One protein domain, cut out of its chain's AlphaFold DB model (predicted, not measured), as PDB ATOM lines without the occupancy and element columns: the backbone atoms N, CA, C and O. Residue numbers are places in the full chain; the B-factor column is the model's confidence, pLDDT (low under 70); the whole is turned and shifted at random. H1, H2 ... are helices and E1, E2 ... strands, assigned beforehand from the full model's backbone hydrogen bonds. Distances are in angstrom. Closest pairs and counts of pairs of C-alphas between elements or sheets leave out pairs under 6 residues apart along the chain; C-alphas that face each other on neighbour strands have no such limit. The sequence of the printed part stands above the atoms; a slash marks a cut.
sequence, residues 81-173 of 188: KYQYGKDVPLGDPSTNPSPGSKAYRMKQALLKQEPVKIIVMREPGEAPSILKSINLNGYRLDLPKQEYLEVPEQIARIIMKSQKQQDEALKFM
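What this domain is: This is residues 81 to 173 of the 188 residues of the protein "LEM domain-containing protein" of archaeon (UniProt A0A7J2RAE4). Two small two-stranded sheets, E1 with E4 and the hairpin E2 with E3, stand a little way apart, and the first half of the long helix H2 packs between the edges E1 and E2. H1 lies across one end of the strands, the loop of residues 120 to 131 reaches out beyond the other end, and residues 164 to 173, mostly H2, stick out of the body. The printed part has 93 residues with two named helices and four named strands, in the order H1, E1, E2, E3, E4, H2, of mixed class, and both sheets are antiparallel. It is only just compact, close to loose, with a radius of gyration of the C-alphas of 14.4 A, and it is elongated, spanning 47 by 27 by 20 A.

How they stand to each other: Look first at E2, residues 132 to 136, and E3, residues 139 to 143, a hairpin of antiparallel strands at 161 degrees; N 134 and O 141, 2.8 A apart, are within hydrogen-bond range. The other antiparallel pair is E1, residues 115 to 119, and E4, residues 148 to 152, at 141 degrees, with N 116 and O 151 within hydrogen-bond range at 2.8 A. E3 and E4 are only just apart, their closest C-alphas 8.1 A from each other. Next find H2, residues 153 to 171: its closest C-alphas to E1 are Glu 153 and Val 116, 5.8 A, and to E2 Ile 155 and Ile 134, 7.8 A. H1, residues 102 to 111, comes closest to E3 at the C-alphas of Ala 103 and Tyr 139, 4.7 A. H1 and H2 are close but not clearly touching, the closest C-alphas being those of Leu 110 and Gln 154, 7.4 A, and about perpendicular at 87 degrees. In both helices every O i to N i+4 pair is within hydrogen-bond range.

Where its parts are: Find C-alpha 102 at (97.288, 28.001, -38.131); from there H1 runs 14.3 A to C-alpha 111. E1 measures 13.0 A, E2 13.1 A, E3 12.9 A and E4 13.0 A. Directly after E4, H2 begins at C-alpha 153, (113.234, 36.213, -44.875), and runs 26.7 A to C-alpha 171 at (125.456, 20.320, -62.443).

The domain as a whole: The two C-alphas farthest apart are those of Pro 99 and Met 173, 47.0 A. The link E1 to E2, with 12 residues, is long, and residues 81 to 101 also hold no named element. The printed part has no cut. Its mean pLDDT is 92.8, and no printed residue is under 70.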
ATOM      1  N   LYS A  81      98.839  40.630 -51.645       92.94
ATOM      2  CA  LYS A  81      98.963  40.566 -53.116       92.94
ATOM      3  C   LYS A  81      99.430  39.221 -53.690       92.94
ATOM      4  O   LYS A  81      99.313  39.019 -54.889       92.94
ATOM      5  N   TYR A  82      99.971  38.325 -52.866       94.31
ATOM      6  CA  TYR A  82     100.448  37.008 -53.286       94.31
ATOM      7  C   TYR A  82      99.597  35.856 -52.738       94.31
ATOM      8  O   TYR A  82      99.963  34.693 -52.898       94.31
ATOM      9  N   GLN A  83      98.503  36.139 -52.031       93.69
ATOM     10  CA  GLN A  83      97.674  35.090 -51.450       93.69
ATOM     11  C   GLN A  83      96.922  34.318 -52.526       93.69
ATOM     12  O   GLN A  83      96.275  34.898 -53.397       93.69
ATOM     13  N   TYR A  84      96.990  32.994 -52.414       91.69
ATOM     14  CA  TYR A  84      96.266  32.094 -53.294       91.69
ATOM     15  C   TYR A  84      94.760  32.124 -53.009       91.69
ATOM     16  O   TYR A  84      94.328  31.850 -51.888       91.69
ATOM     17  N   GLY A  85      93.976  32.358 -54.060       87.31
ATOM     18  CA  GLY A  85      92.534  32.164 -54.088       87.31
ATOM     19  C   GLY A  85      92.160  31.061 -55.063       87.31
ATOM     20  O   GLY A  85      92.617  31.046 -56.204       87.31
ATOM     21  N   LYS A  86      91.314  30.126 -54.626       86.50
ATOM     22  CA  LYS A  86      90.689  29.186 -55.553       86.50
ATOM     23  C   LYS A  86      89.571  29.931 -56.280       86.50
ATOM     24  O   LYS A  86      88.638  30.367 -55.619       86.50
ATOM     25  N   ASP A  87      89.682  30.065 -57.599       89.44
ATOM     26  CA  ASP A  87      88.693  30.732 -58.464       89.44
ATOM     27  C   ASP A  87      88.516  32.241 -58.188       89.44
ATOM     28  O   ASP A  87      87.538  32.853 -58.611       89.44
ATOM     29  N   VAL A  88      89.478  32.852 -57.493       90.31
ATOM     30  CA  VAL A  88      89.469  34.269 -57.112       90.31
ATOM     31  C   VAL A  88      90.803  34.900 -57.539       90.31
ATOM     32  O   VAL A  88      91.827  34.208 -57.498       90.31
ATOM     33  N   PRO A  89      90.831  36.180 -57.963       89.06
ATOM     34  CA  PRO A  89      92.074  36.873 -58.277       89.06
ATOM     35  C   PRO A  89      93.105  36.804 -57.145       89.06
ATOM     36  O   PRO A  89      92.765  36.761 -55.960       89.06
ATOM     37  N   LEU A  90      94.383  36.815 -57.524       89.38
ATOM     38  CA  LEU A  90      95.490  36.775 -56.576       89.38
ATOM     39  C   LEU A  90      95.414  37.975 -55.621       89.38
ATOM     40  O   LEU A  90      95.357  39.127 -56.050       89.38
ATOM     41  N   GLY A  91      95.422  37.685 -54.322       88.12
ATOM     42  CA  GLY A  91      95.379  38.690 -53.264       88.12
ATOM     43  C   GLY A  91      94.037  39.350 -52.978       88.12
ATOM     44  O   GLY A  91      93.987  40.381 -52.299       88.12
ATOM     45  N   ASP A  92      92.947  38.740 -53.425       90.50
ATOM     46  CA  ASP A  92      91.614  39.138 -52.999       90.50
ATOM     47  C   ASP A  92      91.462  39.044 -51.460       90.50
ATOM     48  O   ASP A  92      91.867  38.054 -50.849       90.50
ATOM     49  N   PRO A  93      90.882  40.052 -50.783       88.81
ATOM     50  CA  PRO A  93      90.703  40.030 -49.331       88.81
ATOM     51  C   PRO A  93      89.930  38.819 -48.790       88.81
ATOM     52  O   PRO A  93      90.106  38.464 -47.621       88.81
ATOM     53  N   SER A  94      89.084  38.184 -49.606       90.00
ATOM     54  CA  SER A  94      88.325  36.983 -49.236       90.00
ATOM     55  C   SER A  94      89.202  35.743 -49.046       90.00
ATOM     56  O   SER A  94      88.801  34.817 -48.343       90.00
ATOM     57  N   THR A  95      90.421  35.729 -49.598       90.38
ATOM     58  CA  THR A  95      91.367  34.611 -49.451       90.38
ATOM     59  C   THR A  95      92.141  34.661 -48.137       90.38
ATOM     60  O   THR A  95      92.949  33.772 -47.850       90.38
ATOM     61  N   ASN A  96      91.913  35.697 -47.324       91.19
ATOM     62  CA  ASN A  96      92.594  35.847 -46.054       91.19
ATOM     63  C   ASN A  96      92.312  34.655 -45.128       91.19
ATOM     64  O   ASN A  96      91.169  34.212 -44.986       91.19
ATOM     65  N   PRO A  97      93.341  34.141 -44.434       92.62
ATOM     66  CA  PRO A  97      93.152  33.025 -43.525       92.62
ATOM     67  C   PRO A  97      92.235  33.424 -42.364       92.62
ATOM     68  O   PRO A  97      92.408  34.490 -41.770       92.62
ATOM     69  N   SER A  98      91.313  32.527 -41.995       93.62
ATOM     70  CA  SER A  98      90.390  32.734 -40.871       93.62
ATOM     71  C   SER A  98      91.148  33.139 -39.601       93.62
ATOM     72  O   SER A  98      92.127  32.458 -39.253       93.62
ATOM     73  N   PRO A  99      90.692  34.164 -38.855       94.88
ATOM     74  CA  PRO A  99      91.261  34.525 -37.562       94.88
ATOM     75  C   PRO A  99      91.390  33.304 -36.642       94.88
ATOM     76  O   PRO A  99      90.515  32.440 -36.601       94.88
ATOM     77  N   GLY A 100      92.523  33.193 -35.947       94.06
ATOM     78  CA  GLY A 100      92.815  32.079 -35.034       94.06
ATOM     79  C   GLY A 100      93.349  30.797 -35.690       94.06
ATOM     80  O   GLY A 100      93.940  29.976 -34.982       94.06
ATOM     81  N   SER A 101      93.228  30.642 -37.014       96.12
ATOM     82  CA  SER A 101      93.739  29.474 -37.748       96.12
ATOM     83  C   SER A 101      95.275  29.388 -37.740       96.12
ATOM     84  O   SER A 101      95.977  30.384 -37.536       96.12
ATOM     85  N   LYS A 102      95.829  28.195 -38.004       95.50
ATOM     86  CA  LYS A 102      97.288  28.001 -38.131       95.50
ATOM     87  C   LYS A 102      97.880  28.885 -39.237       95.50
ATOM     88  O   LYS A 102      98.922  29.502 -39.027       95.50
ATOM     89  N   ALA A 103      97.174  28.999 -40.362       95.12
ATOM     90  CA  ALA A 103      97.553  29.855 -41.479       95.12
ATOM     91  C   ALA A 103      97.561  31.341 -41.081       95.12
ATOM     92  O   ALA A 103      98.497  32.059 -41.418       95.12
ATOM     93  N   TYR A 104      96.580  31.788 -40.289       95.69
ATOM     94  CA  TYR A 104      96.539  33.159 -39.775       95.69
ATOM     95  C   TYR A 104      97.726  33.459 -38.857       95.69
ATOM     96  O   TYR A 104      98.419  34.456 -39.048       95.69
ATOM     97  N   ARG A 105      98.022  32.567 -37.904       95.88
ATOM     98  CA  ARG A 105      99.195  32.712 -37.022       95.88
ATOM     99  C   ARG A 105     100.501  32.744 -37.817       95.88
ATOM    100  O   ARG A 105     101.385  33.530 -37.495       95.88
ATOM    101  N   MET A 106     100.604  31.926 -38.865       95.81
ATOM    102  CA  MET A 106     101.766  31.896 -39.754       95.81
ATOM    103  C   MET A 106     101.926  33.200 -40.529       95.81
ATOM    104  O   MET A 106     103.001  33.786 -40.512       95.81
ATOM    105  N   LYS A 107     100.852  33.700 -41.143       94.81
ATOM    106  CA  LYS A 107     100.848  34.991 -41.834       94.81
ATOM    107  C   LYS A 107     101.313  36.121 -40.914       94.81
ATOM    108  O   LYS A 107     102.202  36.879 -41.279       94.81
ATOM    109  N   GLN A 108     100.780  36.183 -39.694       95.19
ATOM    110  CA  GLN A 108     101.193  37.175 -38.696       95.19
ATOM    111  C   GLN A 108     102.665  37.029 -38.287       95.19
ATOM    112  O   GLN A 108     103.344  38.026 -38.072       95.19
ATOM    113  N   ALA A 109     103.183  35.802 -38.184       95.38
ATOM    114  CA  ALA A 109     104.599  35.571 -37.906       95.38
ATOM    115  C   ALA A 109     105.498  36.023 -39.069       95.38
ATOM    116  O   ALA A 109     106.540  36.622 -38.830       95.38
ATOM    117  N   LEU A 110     105.077  35.776 -40.311       95.06
ATOM    118  CA  LEU A 110     105.794  36.188 -41.517       95.06
ATOM    119  C   LEU A 110     105.819  37.714 -41.683       95.06
ATOM    120  O   LEU A 110     106.861  38.259 -42.019       95.06
ATOM    121  N   LEU A 111     104.710  38.401 -41.395       94.56
ATOM    122  CA  LEU A 111     104.624  39.868 -41.463       94.56
ATOM    123  C   LEU A 111     105.519  40.586 -40.441       94.56
ATOM    124  O   LEU A 111     105.841  41.752 -40.631       94.56
ATOM    125  N   LYS A 112     105.923  39.908 -39.360       94.62
ATOM    126  CA  LYS A 112     106.861  40.452 -38.363       94.62
ATOM    127  C   LYS A 112     108.324  40.367 -38.799       94.62
ATOM    128  O   LYS A 112     109.170  40.980 -38.155       94.62
ATOM    129  N   GLN A 113     108.632  39.565 -39.817       93.44
ATOM    130  CA  GLN A 113     109.998  39.398 -40.306       93.44
ATOM    131  C   GLN A 113     110.406  40.600 -41.158       93.44
ATOM    132  O   GLN A 113     109.566  41.255 -41.774       93.44
ATOM    133  N   GLU A 114     111.709  40.860 -41.231       91.44
ATOM    134  CA  GLU A 114     112.235  41.863 -42.148       91.44
ATOM    135  C   GLU A 114     111.981  41.426 -43.607       91.44
ATOM    136  O   GLU A 114     112.257  40.270 -43.965       91.44
ATOM    137  N   PRO A 115     111.414  42.302 -44.459       93.25
ATOM    138  CA  PRO A 115     111.231  41.998 -45.868       93.25
ATOM    139  C   PRO A 115     112.576  42.054 -46.595       93.25
ATOM    140  O   PRO A 115     113.289  43.052 -46.546       93.25
ATOM    141  N   VAL A 116     112.889  40.995 -47.334       95.19
ATOM    142  CA  VAL A 116     114.082  40.879 -48.172       95.19
ATOM    143  C   VAL A 116     113.665  40.923 -49.638       95.19
ATOM    144  O   VAL A 116     112.638  40.361 -50.025       95.19
ATOM    145  N   LYS A 117     114.469  41.594 -50.464       96.12
ATOM    146  CA  LYS A 117     114.287  41.636 -51.917       96.12
ATOM    147  C   LYS A 117     114.976  40.445 -52.561       96.12
ATOM    148  O   LYS A 117     116.189  40.293 -52.432       96.12
ATOM    149  N   ILE A 118     114.215  39.628 -53.275       95.38
ATOM    150  CA  ILE A 118     114.738  38.485 -54.027       95.38
ATOM    151  C   ILE A 118     114.192  38.481 -55.448       95.38
ATOM    152  O   ILE A 118     113.137  39.051 -55.713       95.38
ATOM    153  N   ILE A 119     114.879  37.775 -56.341       94.88
ATOM    154  CA  ILE A 119     114.361  37.437 -57.664       94.88
ATOM    155  C   ILE A 119     114.000  35.952 -57.711       94.88
ATOM    156  O   ILE A 119     114.781  35.083 -57.313       94.88
ATOM    157  N   VAL A 120     112.800  35.646 -58.199       93.94
ATOM    158  CA  VAL A 120     112.382  34.261 -58.433       93.94
ATOM    159  C   VAL A 120     112.677  33.914 -59.887       93.94
ATOM    160  O   VAL A 120     111.999  34.386 -60.796       93.94
ATOM    161  N   MET A 121     113.707  33.101 -60.114       91.50
ATOM    162  CA  MET A 121     114.110  32.695 -61.461       91.50
ATOM    163  C   MET A 121     113.043  31.814 -62.124       91.50
ATOM    164  O   MET A 121     112.357  31.027 -61.465       91.50
ATOM    165  N   ARG A 122     112.924  31.960 -63.443       91.69
ATOM    166  CA  ARG A 122     112.074  31.135 -64.302       91.69
ATOM    167  C   ARG A 122     112.913  30.058 -64.977       91.69
ATOM    168  O   ARG A 122     114.063  30.318 -65.329       91.69
ATOM    169  N   GLU A 123     112.333  28.881 -65.175       88.31
ATOM    170  CA  GLU A 123     112.998  27.806 -65.911       88.31
ATOM    171  C   GLU A 123     112.972  28.076 -67.432       88.31
ATOM    172  O   GLU A 123     112.061  28.745 -67.942       88.31
ATOM    173  N   PRO A 124     113.984  27.617 -68.189       88.12
ATOM    174  CA  PRO A 124     113.994  27.778 -69.639       88.12
ATOM    175  C   PRO A 124     112.797  27.043 -70.263       88.12
ATOM    176  O   PRO A 124     112.568  25.872 -69.987       88.12
ATOM    177  N   GLY A 125     112.026  27.740 -71.104       90.25
ATOM    178  CA  GLY A 125     110.817  27.197 -71.745       90.25
ATOM    179  C   GLY A 125     109.522  27.350 -70.937       90.25
ATOM    180  O   GLY A 125     108.449  27.040 -71.448       90.25
ATOM    181  N   GLU A 126     109.586  27.867 -69.709       92.00
ATOM    182  CA  GLU A 126     108.402  28.119 -68.888       92.00
ATOM    183  C   GLU A 126     107.680  29.421 -69.306       92.00
ATOM    184  O   GLU A 126     108.313  30.439 -69.607       92.00
ATOM    185  N   ALA A 127     106.341  29.406 -69.315       92.75
ATOM    186  CA  ALA A 127     105.525  30.575 -69.645       92.75
ATOM    187  C   ALA A 127     105.624  31.680 -68.566       92.75
ATOM    188  O   ALA A 127     105.728  31.376 -67.376       92.75
ATOM    189  N   PRO A 128     105.546  32.974 -68.939       89.31
ATOM    190  CA  PRO A 128     105.659  34.092 -67.994       89.31
ATOM    191  C   PRO A 128     104.512  34.173 -66.979       89.31
ATOM    192  O   PRO A 128     104.686  34.768 -65.923       89.31
ATOM    193  N   SER A 129     103.354  33.578 -67.273       90.00
ATOM    194  CA  SER A 129     102.196  33.557 -66.372       90.00
ATOM    195  C   SER A 129     102.325  32.552 -65.224       90.00
ATOM    196  O   SER A 129     101.479  32.545 -64.330       90.00
ATOM    197  N   ILE A 130     103.344  31.686 -65.237       92.75
ATOM    198  CA  ILE A 130     103.479  30.636 -64.230       92.75
ATOM    199  C   ILE A 130     104.075  31.211 -62.944       92.75
ATOM    200  O   ILE A 130     105.166  31.783 -62.925       92.75
ATOM    201  N   LEU A 131     103.346  31.017 -61.847       94.56
ATOM    202  CA  LEU A 131     103.717  31.471 -60.512       94.56
ATOM    203  C   LEU A 131     104.493  30.383 -59.757       94.56
ATOM    204  O   LEU A 131     104.288  29.183 -59.950       94.56
ATOM    205  N   LYS A 132     105.382  30.790 -58.849       94.81
ATOM    206  CA  LYS A 132     106.015  29.897 -57.875       94.81
ATOM    207  C   LYS A 132     105.143  29.821 -56.623       94.81
ATOM    208  O   LYS A 132     105.092  30.768 -55.843       94.81
ATOM    209  N   SER A 133     104.503  28.676 -56.409       95.50
ATOM    210  CA  SER A 133     103.726  28.413 -55.195       95.50
ATOM    211  C   SER A 133     104.608  27.979 -54.028       95.50
ATOM    212  O   SER A 133     105.447  27.087 -54.159       95.50
ATOM    213  N   ILE A 134     104.379  28.576 -52.862       95.25
ATOM    214  CA  ILE A 134     105.044  28.251 -51.599       95.25
ATOM    215  C   ILE A 134     103.973  27.995 -50.554       95.25
ATOM    216  O   ILE A 134     103.114  28.841 -50.317       95.25
ATOM    217  N   ASN A 135     104.031  26.832 -49.909       95.00
ATOM    218  CA  ASN A 135     103.115  26.466 -48.837       95.00
ATOM    219  C   ASN A 135     103.875  26.340 -47.517       95.00
ATOM    220  O   ASN A 135     104.781  25.517 -47.384       95.00
ATOM    221  N   LEU A 136     103.489  27.153 -46.538       93.88
ATOM    222  CA  LEU A 136     104.048  27.153 -45.196       93.88
ATOM    223  C   LEU A 136     102.933  26.994 -44.178       93.88
ATOM    224  O   LEU A 136     102.149  27.909 -43.951       93.88
ATOM    225  N   ASN A 137     102.887  25.841 -43.508       91.12
ATOM    226  CA  ASN A 137     101.967  25.614 -42.391       91.12
ATOM    227  C   ASN A 137     100.485  25.902 -42.725       91.12
ATOM    228  O   ASN A 137      99.729  26.348 -41.860       91.12
ATOM    229  N   GLY A 138     100.074  25.621 -43.967       89.19
ATOM    230  CA  GLY A 138      98.714  25.856 -44.463       89.19
ATOM    231  C   GLY A 138      98.479  27.263 -45.014       89.19
ATOM    232  O   GLY A 138      97.363  27.566 -45.423       89.19
ATOM    233  N   TYR A 139      99.501  28.119 -45.032       94.69
ATOM    234  CA  TYR A 139      99.481  29.408 -45.711       94.69
ATOM    235  C   TYR A 139     100.183  29.281 -47.064       94.69
ATOM    236  O   TYR A 139     101.375  28.971 -47.119       94.69
ATOM    237  N   ARG A 140      99.435  29.485 -48.152       95.38
ATOM    238  CA  ARG A 140      99.939  29.388 -49.524       95.38
ATOM    239  C   ARG A 140     100.095  30.775 -50.136       95.38
ATOM    240  O   ARG A 140      99.160  31.572 -50.110       95.38
ATOM    241  N   LEU A 141     101.262  31.009 -50.720       95.62
ATOM    242  CA  LEU A 141     101.580  32.192 -51.504       95.62
ATOM    243  C   LEU A 141     101.956  31.772 -52.917       95.62
ATOM    244  O   LEU A 141     102.765  30.858 -53.079       95.62
ATOM    245  N   ASP A 142     101.419  32.464 -53.910       96.25
ATOM    246  CA  ASP A 142     101.782  32.288 -55.308       96.25
ATOM    247  C   ASP A 142     102.535  33.544 -55.766       96.25
ATOM    248  O   ASP A 142     101.991  34.645 -55.812       96.25
ATOM    249  N   LEU A 143     103.834  33.381 -56.027       95.50
ATOM    250  CA  LEU A 143     104.755  34.476 -56.322       95.50
ATOM    251  C   LEU A 143     105.027  34.568 -57.828       95.50
ATOM    252  O   LEU A 143     105.316  33.536 -58.443       95.50
ATOM    253  N   PRO A 144     105.003  35.766 -58.435       94.94
ATOM    254  CA  PRO A 144     105.415  35.926 -59.824       94.94
ATOM    255  C   PRO A 144     106.911  35.633 -60.002       94.94
ATOM    256  O   PRO A 144     107.726  35.803 -59.094       94.94
ATOM    257  N   LYS A 145     107.276  35.138 -61.185       95.19
ATOM    258  CA  LYS A 145     108.667  34.859 -61.563       95.19
ATOM    259  C   LYS A 145     109.236  36.022 -62.381       95.19
ATOM    260  O   LYS A 145     108.487  36.782 -62.978       95.19
ATOM    261  N   GLN A 146     110.564  36.129 -62.434       93.25
ATOM    262  CA  GLN A 146     111.330  37.183 -63.125       93.25
ATOM    263  C   GLN A 146     111.116  38.615 -62.606       93.25
ATOM    264  O   GLN A 146     111.515  39.571 -63.263       93.25
ATOM    265  N   GLU A 147     110.551  38.771 -61.414       92.62
ATOM    266  CA  GLU A 147     110.347  40.068 -60.774       92.62
ATOM    267  C   GLU A 147     111.120  40.137 -59.450       92.62
ATOM    268  O   GLU A 147     111.333  39.120 -58.781       92.62
ATOM    269  N   TYR A 148     111.556  41.344 -59.079       94.56
ATOM    270  CA  TYR A 148     112.113  41.609 -57.757       94.56
ATOM    271  C   TYR A 148     110.983  41.742 -56.741       94.56
ATOM    272  O   TYR A 148     110.239  42.721 -56.739       94.56
ATOM    273  N   LEU A 149     110.880  40.763 -55.849       94.62
ATOM    274  CA  LEU A 149     109.815  40.681 -54.862       94.62
ATOM    275  C   LEU A 149     110.342  40.964 -53.466       94.62
ATOM    276  O   LEU A 149     111.350  40.404 -53.040       94.62
ATOM    277  N   GLU A 150     109.602  41.791 -52.733       95.06
ATOM    278  CA  GLU A 150     109.744  41.917 -51.286       95.06
ATOM    279  C   GLU A 150     108.976  40.781 -50.608       95.06
ATOM    280  O   GLU A 150     107.743  40.712 -50.684       95.06
ATOM    281  N   VAL A 151     109.713  39.874 -49.964       95.19
ATOM    282  CA  VAL A 151     109.161  38.725 -49.239       95.19
ATOM    283  C   VAL A 151     109.826  38.579 -47.864       95.19
ATOM    284  O   VAL A 151     110.969  38.989 -47.689       95.19
ATOM    285  N   PRO A 152     109.149  37.978 -46.874       96.50
ATOM    286  CA  PRO A 152     109.744  37.626 -45.589       96.50
ATOM    287  C   PRO A 152     110.992  36.756 -45.743       96.50
ATOM    288  O   PRO A 152     111.033  35.863 -46.598       96.50
ATOM    289  N   GLU A 153     111.972  36.956 -44.865       95.94
ATOM    290  CA  GLU A 153     113.234  36.213 -44.875       95.94
ATOM    291  C   GLU A 153     113.034  34.686 -44.922       95.94
ATOM    292  O   GLU A 153     113.709  33.977 -45.670       95.94
ATOM    293  N   GLN A 154     112.060  34.154 -44.179       95.88
ATOM    294  CA  GLN A 154     111.784  32.717 -44.168       95.88
ATOM    295  C   GLN A 154     111.375  32.182 -45.549       95.88
ATOM    296  O   GLN A 154     111.775  31.080 -45.925       95.88
ATOM    297  N   ILE A 155     110.604  32.957 -46.313       96.00
ATOM    298  CA  ILE A 155     110.197  32.604 -47.677       96.00
ATOM    299  C   ILE A 155     111.396  32.695 -48.624       96.00
ATOM    300  O   ILE A 155     111.618  31.774 -49.413       96.00
ATOM    301  N   ALA A 156     112.211  33.745 -48.492       96.25
ATOM    302  CA  ALA A 156     113.440  33.900 -49.266       96.25
ATOM    303  C   ALA A 156     114.386  32.706 -49.088       96.25
ATOM    304  O   ALA A 156     114.817  32.107 -50.075       96.25
ATOM    305  N   ARG A 157     114.631  32.278 -47.842       96.06
ATOM    306  CA  ARG A 157     115.476  31.112 -47.538       96.06
ATOM    307  C   ARG A 157     114.973  29.834 -48.218       96.06
ATOM    308  O   ARG A 157     115.781  29.047 -48.706       96.06
ATOM    309  N   ILE A 158     113.657  29.624 -48.277       95.62
ATOM    310  CA  ILE A 158     113.060  28.452 -48.940       95.62
ATOM    311  C   ILE A 158     113.289  28.502 -50.449       95.62
ATOM    312  O   ILE A 158     113.694  27.497 -51.034       95.62
ATOM    313  N   ILE A 159     113.065  29.660 -51.074       94.88
ATOM    314  CA  ILE A 159     113.266  29.845 -52.516       94.88
ATOM    315  C   ILE A 159     114.731  29.623 -52.878       94.88
ATOM    316  O   ILE A 159     115.021  28.813 -53.756       94.88
ATOM    317  N   MET A 160     115.651  30.269 -52.160       94.25
ATOM    318  CA  MET A 160     117.088  30.133 -52.400       94.25
ATOM    319  C   MET A 160     117.562  28.693 -52.196       94.25
ATOM    320  O   MET A 160     118.334  28.177 -53.000       94.25
ATOM    321  N   LYS A 161     117.071  28.005 -51.155       95.38
ATOM    322  CA  LYS A 161     117.389  26.590 -50.926       95.38
ATOM    323  C   LYS A 161     116.877  25.706 -52.065       95.38
ATOM    324  O   LYS A 161     117.614  24.839 -52.521       95.38
ATOM    325  N   SER A 162     115.650  25.940 -52.536       93.12
ATOM    326  CA  SER A 162     115.072  25.214 -53.674       93.12
ATOM    327  C   SER A 162     115.878  25.438 -54.952       93.12
ATOM    328  O   SER A 162     116.149  24.475 -55.659       93.12
ATOM    329  N   GLN A 163     116.274  26.679 -55.240       91.38
ATOM    330  CA  GLN A 163     117.088  27.011 -56.413       91.38
ATOM    331  C   GLN A 163     118.462  26.343 -56.335       91.38
ATOM    332  O   GLN A 163     118.869  25.671 -57.273       91.38
ATOM    333  N   LYS A 164     119.127  26.419 -55.175       93.25
ATOM    334  CA  LYS A 164     120.416  25.754 -54.953       93.25
ATOM    335  C   LYS A 164     120.338  24.243 -55.195       93.25
ATOM    336  O   LYS A 164     121.231  23.686 -55.821       93.25
ATOM    337  N   GLN A 165     119.270  23.590 -54.734       92.88
ATOM    338  CA  GLN A 165     119.049  22.158 -54.973       92.88
ATOM    339  C   GLN A 165     118.853  21.839 -56.460       92.88
ATOM    340  O   GLN A 165     119.399  20.853 -56.947       92.88
ATOM    341  N   GLN A 166     118.098  22.670 -57.185       89.38
ATOM    342  CA  GLN A 166     117.920  22.521 -58.632       89.38
ATOM    343  C   GLN A 166     119.246  22.711 -59.375       89.38
ATOM    344  O   GLN A 166     119.600  21.887 -60.213       89.38
ATOM    345  N   ASP A 167     120.013  23.740 -59.023       88.81
ATOM    346  CA  ASP A 167     121.325  23.994 -59.614       88.81
ATOM    347  C   ASP A 167     122.290  22.834 -59.361       88.81
ATOM    348  O   ASP A 167     122.969  22.391 -60.280       88.81
ATOM    349  N   GLU A 168     122.336  22.308 -58.134       92.25
ATOM    350  CA  GLU A 168     123.158  21.147 -57.783       92.25
ATOM    351  C   GLU A 168     122.763  19.890 -58.562       92.25
ATOM    352  O   GLU A 168     123.646  19.185 -59.046       92.25
ATOM    353  N   ALA A 169     121.466  19.638 -58.751       89.25
ATOM    354  CA  ALA A 169     120.989  18.514 -59.552       89.25
ATOM    355  C   ALA A 169     121.355  18.663 -61.039       89.25
ATOM    356  O   ALA A 169     121.733  17.691 -61.693       89.25
ATOM    357  N   LEU A 170     121.291  19.888 -61.568       87.00
ATOM    358  CA  LEU A 170     121.609  20.179 -62.965       87.00
ATOM    359  C   LEU A 170     123.114  20.190 -63.259       87.00
ATOM    360  O   LEU A 170     123.486  20.031 -64.421       87.00
ATOM    361  N   LYS A 171     123.989  20.336 -62.250       86.38
ATOM    362  CA  LYS A 171     125.456  20.320 -62.443       86.38
ATOM    363  C   LYS A 171     125.939  19.073 -63.182       86.38
ATOM    364  O   LYS A 171     126.777  19.201 -64.060       86.38
ATOM    365  N   PHE A 172     125.384  17.898 -62.886       80.69
ATOM    366  CA  PHE A 172     125.795  16.643 -63.531       80.69
ATOM    367  C   PHE A 172     125.323  16.513 -64.987       80.69
ATOM    368  O   PHE A 172     125.889  15.732 -65.744       80.69
ATOM    369  N   MET A 173     124.285  17.257 -65.383       80.44
ATOM    370  CA  MET A 173     123.744  17.243 -66.750       80.44
ATOM    371  C   MET A 173     124.354  18.326 -67.641       80.44
ATOM    372  O   MET A 173     124.180  18.289 -68.861       80.44
TER     373      MET A 173